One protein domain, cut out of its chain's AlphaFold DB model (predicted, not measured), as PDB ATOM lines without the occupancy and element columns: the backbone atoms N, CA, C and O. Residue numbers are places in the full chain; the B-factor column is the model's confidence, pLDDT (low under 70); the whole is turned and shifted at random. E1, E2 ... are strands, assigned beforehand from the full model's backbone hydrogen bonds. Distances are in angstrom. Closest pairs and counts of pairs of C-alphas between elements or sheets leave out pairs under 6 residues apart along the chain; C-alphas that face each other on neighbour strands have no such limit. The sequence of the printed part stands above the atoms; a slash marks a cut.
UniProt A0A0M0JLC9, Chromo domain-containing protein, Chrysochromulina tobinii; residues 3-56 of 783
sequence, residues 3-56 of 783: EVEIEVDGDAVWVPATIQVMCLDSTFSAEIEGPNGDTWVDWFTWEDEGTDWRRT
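This is residues 3 to 56 of the 783 residues of the protein "Chromo domain-containing protein" of Chrysochromulina tobinii (UniProt A0A0M0JLC9). One strongly twisted antiparallel sheet is folded back on itself at the long strand E2, and its two leaves face each other, E4 and E3 on one side and E1 and the short E5 on the other. The printed part has 54 residues with five named strands, E1 to E5 along the chain, and no named helix; the order across the sheet is E4 E3 E2 E1 E5, and the class is all strand. It is compact, with a radius of gyration of the C-alphas of 11.0 A, yet elongated, spanning 35 by 20 by 17 A.

E1, residues 3 to 8, begins at C-alpha 3 (137.478, 146.492, 183.661) and is 14.6 A long. E2, residues 11 to 22, is 28.6 A long and bends by 65 degrees at residue 19. E3, residues 27 to 33, is 19.5 A long. E4, residues 39 to 45, is 19.7 A long. E5, residues 53 to 55, spans 7.3 A and ends at C-alpha 55 (136.751, 152.685, 184.351).

E1 to E4 form a meander, each strand the antiparallel neighbour of the one before. The pairing of E2 is staggered: residues 11 to 16 pair with E1, for instance N 6 and O 13 at 2.9 A, and residues 17 to 22 with E3, for instance N 31 and O 18 at 2.8 A. In the hairpin of E3 and E4, N 28 and O 44 are 2.8 A apart. Edge strand E5 is antiparallel to E1, with N 3 and O 54 at 2.8 A. Across the fold, the closest C-alphas of E4 and E5 are those of Phe 44 and Trp 53, 7.4 A apart. E1 and E4 are apart.

The C-alphas farthest apart, of Asp 9 and Leu 24, are 35.3 A from each other. The printed part has no cut and no long link. Mean pLDDT of the printed part is 76.9; residues 10 to 11, 20 to 27, 37 and 48 are under 70.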
ATOM      1  N   GLU A   3     137.451 147.680 184.509       89.25
ATOM      2  CA  GLU A   3     137.478 146.492 183.661       89.25
ATOM      3  C   GLU A   3     138.868 146.382 183.045       89.25
ATOM      4  O   GLU A   3     139.468 147.406 182.723       89.25
ATOM      5  N   VAL A   4     139.361 145.161 182.880       87.94
ATOM      6  CA  VAL A   4     140.628 144.840 182.212       87.94
ATOM      7  C   VAL A   4     140.311 144.039 180.955       87.94
ATOM      8  O   VAL A   4     139.409 143.199 180.967       87.94
ATOM      9  N   GLU A   5     141.001 144.331 179.859       88.94
ATOM     10  CA  GLU A   5     140.879 143.579 178.614       88.94
ATOM     11  C   GLU A   5     141.714 142.300 178.704       88.94
ATOM     12  O   GLU A   5     142.912 142.338 178.976       88.94
ATOM     13  N   ILE A   6     141.074 141.156 178.485       83.88
ATOM     14  CA  ILE A   6     141.722 139.845 178.444       83.88
ATOM     15  C   ILE A   6     141.378 139.145 177.130       83.88
ATOM     16  O   ILE A   6     140.318 139.372 176.553       83.88
ATOM     17  N   GLU A   7     142.255 138.267 176.657       81.88
ATOM     18  CA  GLU A   7     142.014 137.487 175.441       81.88
ATOM     19  C   GLU A   7     141.386 136.131 175.797       81.88
ATOM     20  O   GLU A   7     141.948 135.358 176.577       81.88
ATOM     21  N   VAL A   8     140.213 135.838 175.234       77.44
ATOM     22  CA  VAL A   8     139.473 134.585 175.445       77.44
ATOM     23  C   VAL A   8     139.122 134.011 174.078       77.44
ATOM     24  O   VAL A   8     138.437 134.656 173.293       77.44
ATOM     25  N   ASP A   9     139.619 132.811 173.772       73.69
ATOM     26  CA  ASP A   9     139.412 132.127 172.484       73.69
ATOM     27  C   ASP A   9     139.774 132.968 171.233       73.69
ATOM     28  O   ASP A   9     139.246 132.745 170.143       73.69
ATOM     29  N   GLY A  10     140.723 133.902 171.377       66.00
ATOM     30  CA  GLY A  10     141.203 134.789 170.307       66.00
ATOM     31  C   GLY A  10     140.412 136.091 170.144       66.00
ATOM     32  O   GLY A  10     140.748 136.890 169.269       66.00
ATOM     33  N   ASP A  11     139.398 136.321 170.983       63.59
ATOM     34  CA  ASP A  11     138.631 137.563 171.042       63.59
ATOM     35  C   ASP A  11     138.951 138.338 172.332       63.59
ATOM     36  O   ASP A  11     139.065 137.770 173.421       63.59
ATOM     37  N   ALA A  12     139.083 139.660 172.218       81.44
ATOM     38  CA  ALA A  12     139.319 140.537 173.361       81.44
ATOM     39  C   ALA A  12     138.009 140.797 174.128       81.44
ATOM     40  O   ALA A  12     137.027 141.306 173.576       81.44
ATOM     41  N   VAL A  13     137.991 140.446 175.414       85.00
ATOM     42  CA  VAL A  13     136.836 140.557 176.309       85.00
ATOM     43  C   VAL A  13     137.207 141.416 177.513       85.00
ATOM     44  O   VAL A  13     138.229 141.211 178.157       85.00
ATOM     45  N   TRP A  14     136.342 142.372 177.848       89.50
ATOM     46  CA  TRP A  14     136.503 143.225 179.025       89.50
ATOM     47  C   TRP A  14     135.881 142.545 180.241       89.50
ATOM     48  O   TRP A  14     134.670 142.313 180.262       89.50
ATOM     49  N   VAL A  15     136.693 142.238 181.249       85.81
ATOM     50  CA  VAL A  15     136.243 141.603 182.492       85.81
ATOM     51  C   VAL A  15     136.369 142.559 183.676       85.81
ATOM     52  O   VAL A  15     137.310 143.354 183.724       85.81
ATOM     53  N   PRO A  16     135.443 142.520 184.650       84.19
ATOM     54  CA  PRO A  16     135.568 143.309 185.868       84.19
ATOM     55  C   PRO A  16     136.845 142.952 186.633       84.19
ATOM     56  O   PRO A  16     137.168 141.781 186.810       84.19
ATOM     57  N   ALA A  17     137.535 143.970 187.134       83.88
ATOM     58  CA  ALA A  17     138.700 143.803 187.983       83.88
ATOM     59  C   ALA A  17     138.608 144.703 189.223       83.88
ATOM     60  O   ALA A  17     138.117 145.844 189.194       83.88
ATOM     61  N   THR A  18     139.077 144.168 190.347       81.62
ATOM     62  CA  THR A  18     139.057 144.848 191.642       81.62
ATOM     63  C   THR A  18     140.442 145.389 191.944       81.62
ATOM     64  O   THR A  18     141.403 144.635 192.052       81.62
ATOM     65  N   ILE A  19     140.557 146.709 192.094       79.62
ATOM     66  CA  ILE A  19     141.828 147.342 192.459       79.62
ATOM     67  C   ILE A  19     142.212 146.893 193.870       79.62
ATOM     68  O   ILE A  19     141.465 147.129 194.821       79.62
ATOM     69  N   GLN A  20     143.386 146.281 193.990       68.00
ATOM     70  CA  GLN A  20     143.932 145.773 195.247       68.00
ATOM     71  C   GLN A  20     144.874 146.796 195.889       68.00
ATOM     72  O   GLN A  20     144.759 147.109 197.075       68.00
ATOM     73  N   VAL A  21     145.789 147.360 195.099       62.22
ATOM     74  CA  VAL A  21     146.810 148.303 195.569       62.22
ATOM     75  C   VAL A  21     146.921 149.456 194.583       62.22
ATOM     76  O   VAL A  21     146.917 149.244 193.376       62.22
ATOM     77  N   MET A  22     147.042 150.682 195.091       58.12
ATOM     78  CA  MET A  22     147.286 151.874 194.282       58.12
ATOM     79  C   MET A  22     148.581 152.542 194.744       58.12
ATOM     80  O   MET A  22     148.716 152.912 195.913       58.12
ATOM     81  N   CYS A  23     149.532 152.674 193.829       51.56
ATOM     82  CA  CYS A  23     150.851 153.236 194.076       51.56
ATOM     83  C   CYS A  23     150.892 154.732 193.732       51.56
ATOM     84  O   CYS A  23     150.092 155.257 192.959       51.56
ATOM     85  N   LEU A  24     151.842 155.444 194.341       38.31
ATOM     86  CA  LEU A  24     152.010 156.897 194.190       38.31
ATOM     87  C   LEU A  24     152.651 157.313 192.853       38.31
ATOM     88  O   LEU A  24     152.739 158.505 192.571       38.31
ATOM     89  N   ASP A  25     153.121 156.357 192.053       52.12
ATOM     90  CA  ASP A  25     153.754 156.550 190.743       52.12
ATOM     91  C   ASP A  25     152.773 156.369 189.575       52.12
ATOM     92  O   ASP A  25     153.178 156.049 188.463       52.12
ATOM     93  N   SER A  26     151.481 156.570 189.837       63.06
ATOM     94  CA  SER A  26     150.401 156.354 188.874       63.06
ATOM     95  C   SER A  26     150.251 154.896 188.412       63.06
ATOM     96  O   SER A  26     149.595 154.668 187.401       63.06
ATOM     97  N   THR A  27     150.761 153.904 189.151       63.81
ATOM     98  CA  THR A  27     150.475 152.477 188.909       63.81
ATOM     99  C   THR A  27     149.468 151.905 189.911       63.81
ATOM    100  O   THR A  27     149.302 152.420 191.021       63.81
ATOM    101  N   PHE A  28     148.752 150.848 189.541       80.88
ATOM    102  CA  PHE A  28     147.871 150.103 190.435       80.88
ATOM    103  C   PHE A  28     147.871 148.619 190.076       80.88
ATOM    104  O   PHE A  28     148.055 148.261 188.918       80.88
ATOM    105  N   SER A  29     147.650 147.751 191.062       80.88
ATOM    106  CA  SER A  29     147.406 146.333 190.817       80.88
ATOM    107  C   SER A  29     145.914 146.045 190.893       80.88
ATOM    108  O   SER A  29     145.228 146.528 191.804       80.88
ATOM    109  N   ALA A  30     145.405 145.231 189.977       86.81
ATOM    110  CA  ALA A  30     144.023 144.777 189.999       86.81
ATOM    111  C   ALA A  30     143.953 143.252 189.971       86.81
ATOM    112  O   ALA A  30     144.692 142.595 189.245       86.81
ATOM    113  N   GLU A  31     143.067 142.709 190.798       87.81
ATOM    114  CA  GLU A  31     142.667 141.309 190.752       87.81
ATOM    115  C   GLU A  31     141.600 141.142 189.672       87.81
ATOM    116  O   GLU A  31     140.572 141.827 189.695       87.81
ATOM    117  N   ILE A  32     141.877 140.261 188.719       89.31
ATOM    118  CA  ILE A  32     141.088 140.011 187.518       89.31
ATOM    119  C   ILE A  32     140.438 138.640 187.670       89.31
ATOM    120  O   ILE A  32     141.123 137.663 187.970       89.31
ATOM    121  N   GLU A  33     139.125 138.571 187.464       81.25
ATOM    122  CA  GLU A  33     138.373 137.316 187.468       81.25
ATOM    123  C   GLU A  33     138.132 136.867 186.022       81.25
ATOM    124  O   GLU A  33     137.427 137.519 185.249       81.25
ATOM    125  N   GLY A  34     138.770 135.765 185.638       78.06
ATOM    126  CA  GLY A  34     138.644 135.183 184.311       78.06
ATOM    127  C   GLY A  34     137.294 134.488 184.094       78.06
ATOM    128  O   GLY A  34     136.604 134.128 185.049       78.06
ATOM    129  N   PRO A  35     136.926 134.190 182.836       70.25
ATOM    130  CA  PRO A  35     135.617 133.626 182.485       70.25
ATOM    131  C   PRO A  35     135.345 132.240 183.090       70.25
ATOM    132  O   PRO A  35     134.191 131.839 183.224       70.25
ATOM    133  N   ASN A  36     136.406 131.510 183.451       72.00
ATOM    134  CA  ASN A  36     136.343 130.163 184.019       72.00
ATOM    135  C   ASN A  36     136.400 130.149 185.561       72.00
ATOM    136  O   ASN A  36     136.443 129.071 186.153       72.00
ATOM    137  N   GLY A  37     136.387 131.322 186.211       69.88
ATOM    138  CA  GLY A  37     136.461 131.470 187.671       69.88
ATOM    139  C   GLY A  37     137.881 131.488 188.250       69.88
ATOM    140  O   GLY A  37     138.040 131.519 189.469       69.88
ATOM    141  N   ASP A  38     138.911 131.480 187.398       75.94
ATOM    142  CA  ASP A  38     140.302 131.673 187.814       75.94
ATOM    143  C   ASP A  38     140.564 133.158 188.105       75.94
ATOM    144  O   ASP A  38     140.134 134.026 187.347       75.94
ATOM    145  N   THR A  39     141.294 133.457 189.181       81.38
ATOM    146  CA  THR A  39     141.670 134.829 189.556       81.38
ATOM    147  C   THR A  39     143.182 135.005 189.539       81.38
ATOM    148  O   THR A  39     143.933 134.129 189.973       81.38
ATOM    149  N   TRP A  40     143.649 136.142 189.028       78.31
ATOM    150  CA  TRP A  40     145.059 136.530 189.080       78.31
ATOM    151  C   TRP A  40     145.196 138.039 189.272       78.31
ATOM    152  O   TRP A  40     144.239 138.790 189.107       78.31
ATOM    153  N   VAL A  41     146.392 138.484 189.651       85.94
ATOM    154  CA  VAL A  41     146.691 139.904 189.863       85.94
ATOM    155  C   VAL A  41     147.658 140.374 188.792       85.94
ATOM    156  O   VAL A  41     148.685 139.731 188.574       85.94
ATOM    157  N   ASP A  42     147.352 141.514 188.182       78.88
ATOM    158  CA  ASP A  42     148.233 142.187 187.229       78.88
ATOM    159  C   ASP A  42     148.373 143.682 187.553       78.88
ATOM    160  O   ASP A  42     147.625 144.225 188.378       78.88
ATOM    161  N   TRP A  43     149.369 144.335 186.955       86.88
ATOM    162  CA  TRP A  43     149.736 145.727 187.210       86.88
ATOM    163  C   TRP A  43     149.469 146.621 186.003       86.88
ATOM    164  O   TRP A  43     149.892 146.333 184.890       86.88
ATOM    165  N   PHE A  44     148.850 147.767 186.268       82.50
ATOM    166  CA  PHE A  44     148.400 148.736 185.276       82.50
ATOM    167  C   PHE A  44     148.873 150.138 185.642       82.50
ATOM    168  O   PHE A  44     149.184 150.422 186.803       82.50
ATOM    169  N   THR A  45     148.895 151.045 184.667       80.25
ATOM    170  CA  THR A  45     149.159 152.466 184.913       80.25
ATOM    171  C   THR A  45     147.922 153.304 184.618       80.25
ATOM    172  O   THR A  45     147.185 153.041 183.673       80.25
ATOM    173  N   TRP A  46     147.684 154.346 185.415       76.44
ATOM    174  CA  TRP A  46     146.565 155.269 185.216       76.44
ATOM    175  C   TRP A  46     146.656 156.044 183.890       76.44
ATOM    176  O   TRP A  46     145.651 156.590 183.439       76.44
ATOM    177  N   GLU A  47     147.845 156.113 183.285       71.75
ATOM    178  CA  GLU A  47     148.098 156.792 182.009       71.75
ATOM    179  C   GLU A  47     147.607 155.968 180.806       71.75
ATOM    180  O   GLU A  47     147.241 156.549 179.786       71.75
ATOM    181  N   ASP A  48     147.505 154.647 180.972       68.19
ATOM    182  CA  ASP A  48     147.094 153.677 179.950       68.19
ATOM    183  C   ASP A  48     145.569 153.400 179.973       68.19
ATOM    184  O   ASP A  48     145.080 152.379 179.491       68.19
ATOM    185  N   GLU A  49     144.761 154.311 180.543       82.69
ATOM    186  CA  GLU A  49     143.300 154.146 180.579       82.69
ATOM    187  C   GLU A  49     142.715 154.094 179.153       82.69
ATOM    188  O   GLU A  49     142.727 155.082 178.412       82.69
ATOM    189  N   GLY A  50     142.136 152.947 178.792       72.62
ATOM    190  CA  GLY A  50     141.521 152.675 177.495       72.62
ATOM    191  C   GLY A  50     142.328 151.761 176.569       72.62
ATOM    192  O   GLY A  50     141.832 151.490 175.475       72.62
ATOM    193  N   THR A  51     143.516 151.291 176.971       80.12
ATOM    194  CA  THR A  51     144.277 150.278 176.217       80.12
ATOM    195  C   THR A  51     143.961 148.869 176.689       80.12
ATOM    196  O   THR A  51     143.332 148.121 175.960       80.12
ATOM    197  N   ASP A  52     144.343 148.532 177.912       78.31
ATOM    198  CA  ASP A  52     144.257 147.202 178.525       78.31
ATOM    199  C   ASP A  52     143.447 147.228 179.831       78.31
ATOM    200  O   ASP A  52     143.115 146.186 180.390       78.31
ATOM    201  N   TRP A  53     143.037 148.414 180.292       91.56
ATOM    202  CA  TRP A  53     142.081 148.591 181.381       91.56
ATOM    203  C   TRP A  53     141.253 149.882 181.202       91.56
ATOM    204  O   TRP A  53     141.662 150.810 180.504       91.56
ATOM    205  N   ARG A  54     140.064 149.974 181.815       82.94
ATOM    206  CA  ARG A  54     139.198 151.174 181.787       82.94
ATOM    207  C   ARG A  54     138.284 151.288 183.005       82.94
ATOM    208  O   ARG A  54     137.966 150.296 183.654       82.94
ATOM    209  N   ARG A  55     137.775 152.488 183.304       83.69
ATOM    210  CA  ARG A  55     136.751 152.685 184.351       83.69
ATOM    211  C   ARG A  55     135.356 152.306 183.853       83.69
ATOM    212  O   ARG A  55     134.968 152.663 182.742       83.69
ATOM    213  N   THR A  56     134.554 151.667 184.705       75.62
ATOM    214  CA  THR A  56     133.137 151.430 184.392       75.62
ATOM    215  C   THR A  56     132.326 152.726 184.490       75.62
ATOM    216  O   THR A  56     132.596 153.594 185.330       75.62
TER     217      THR A  56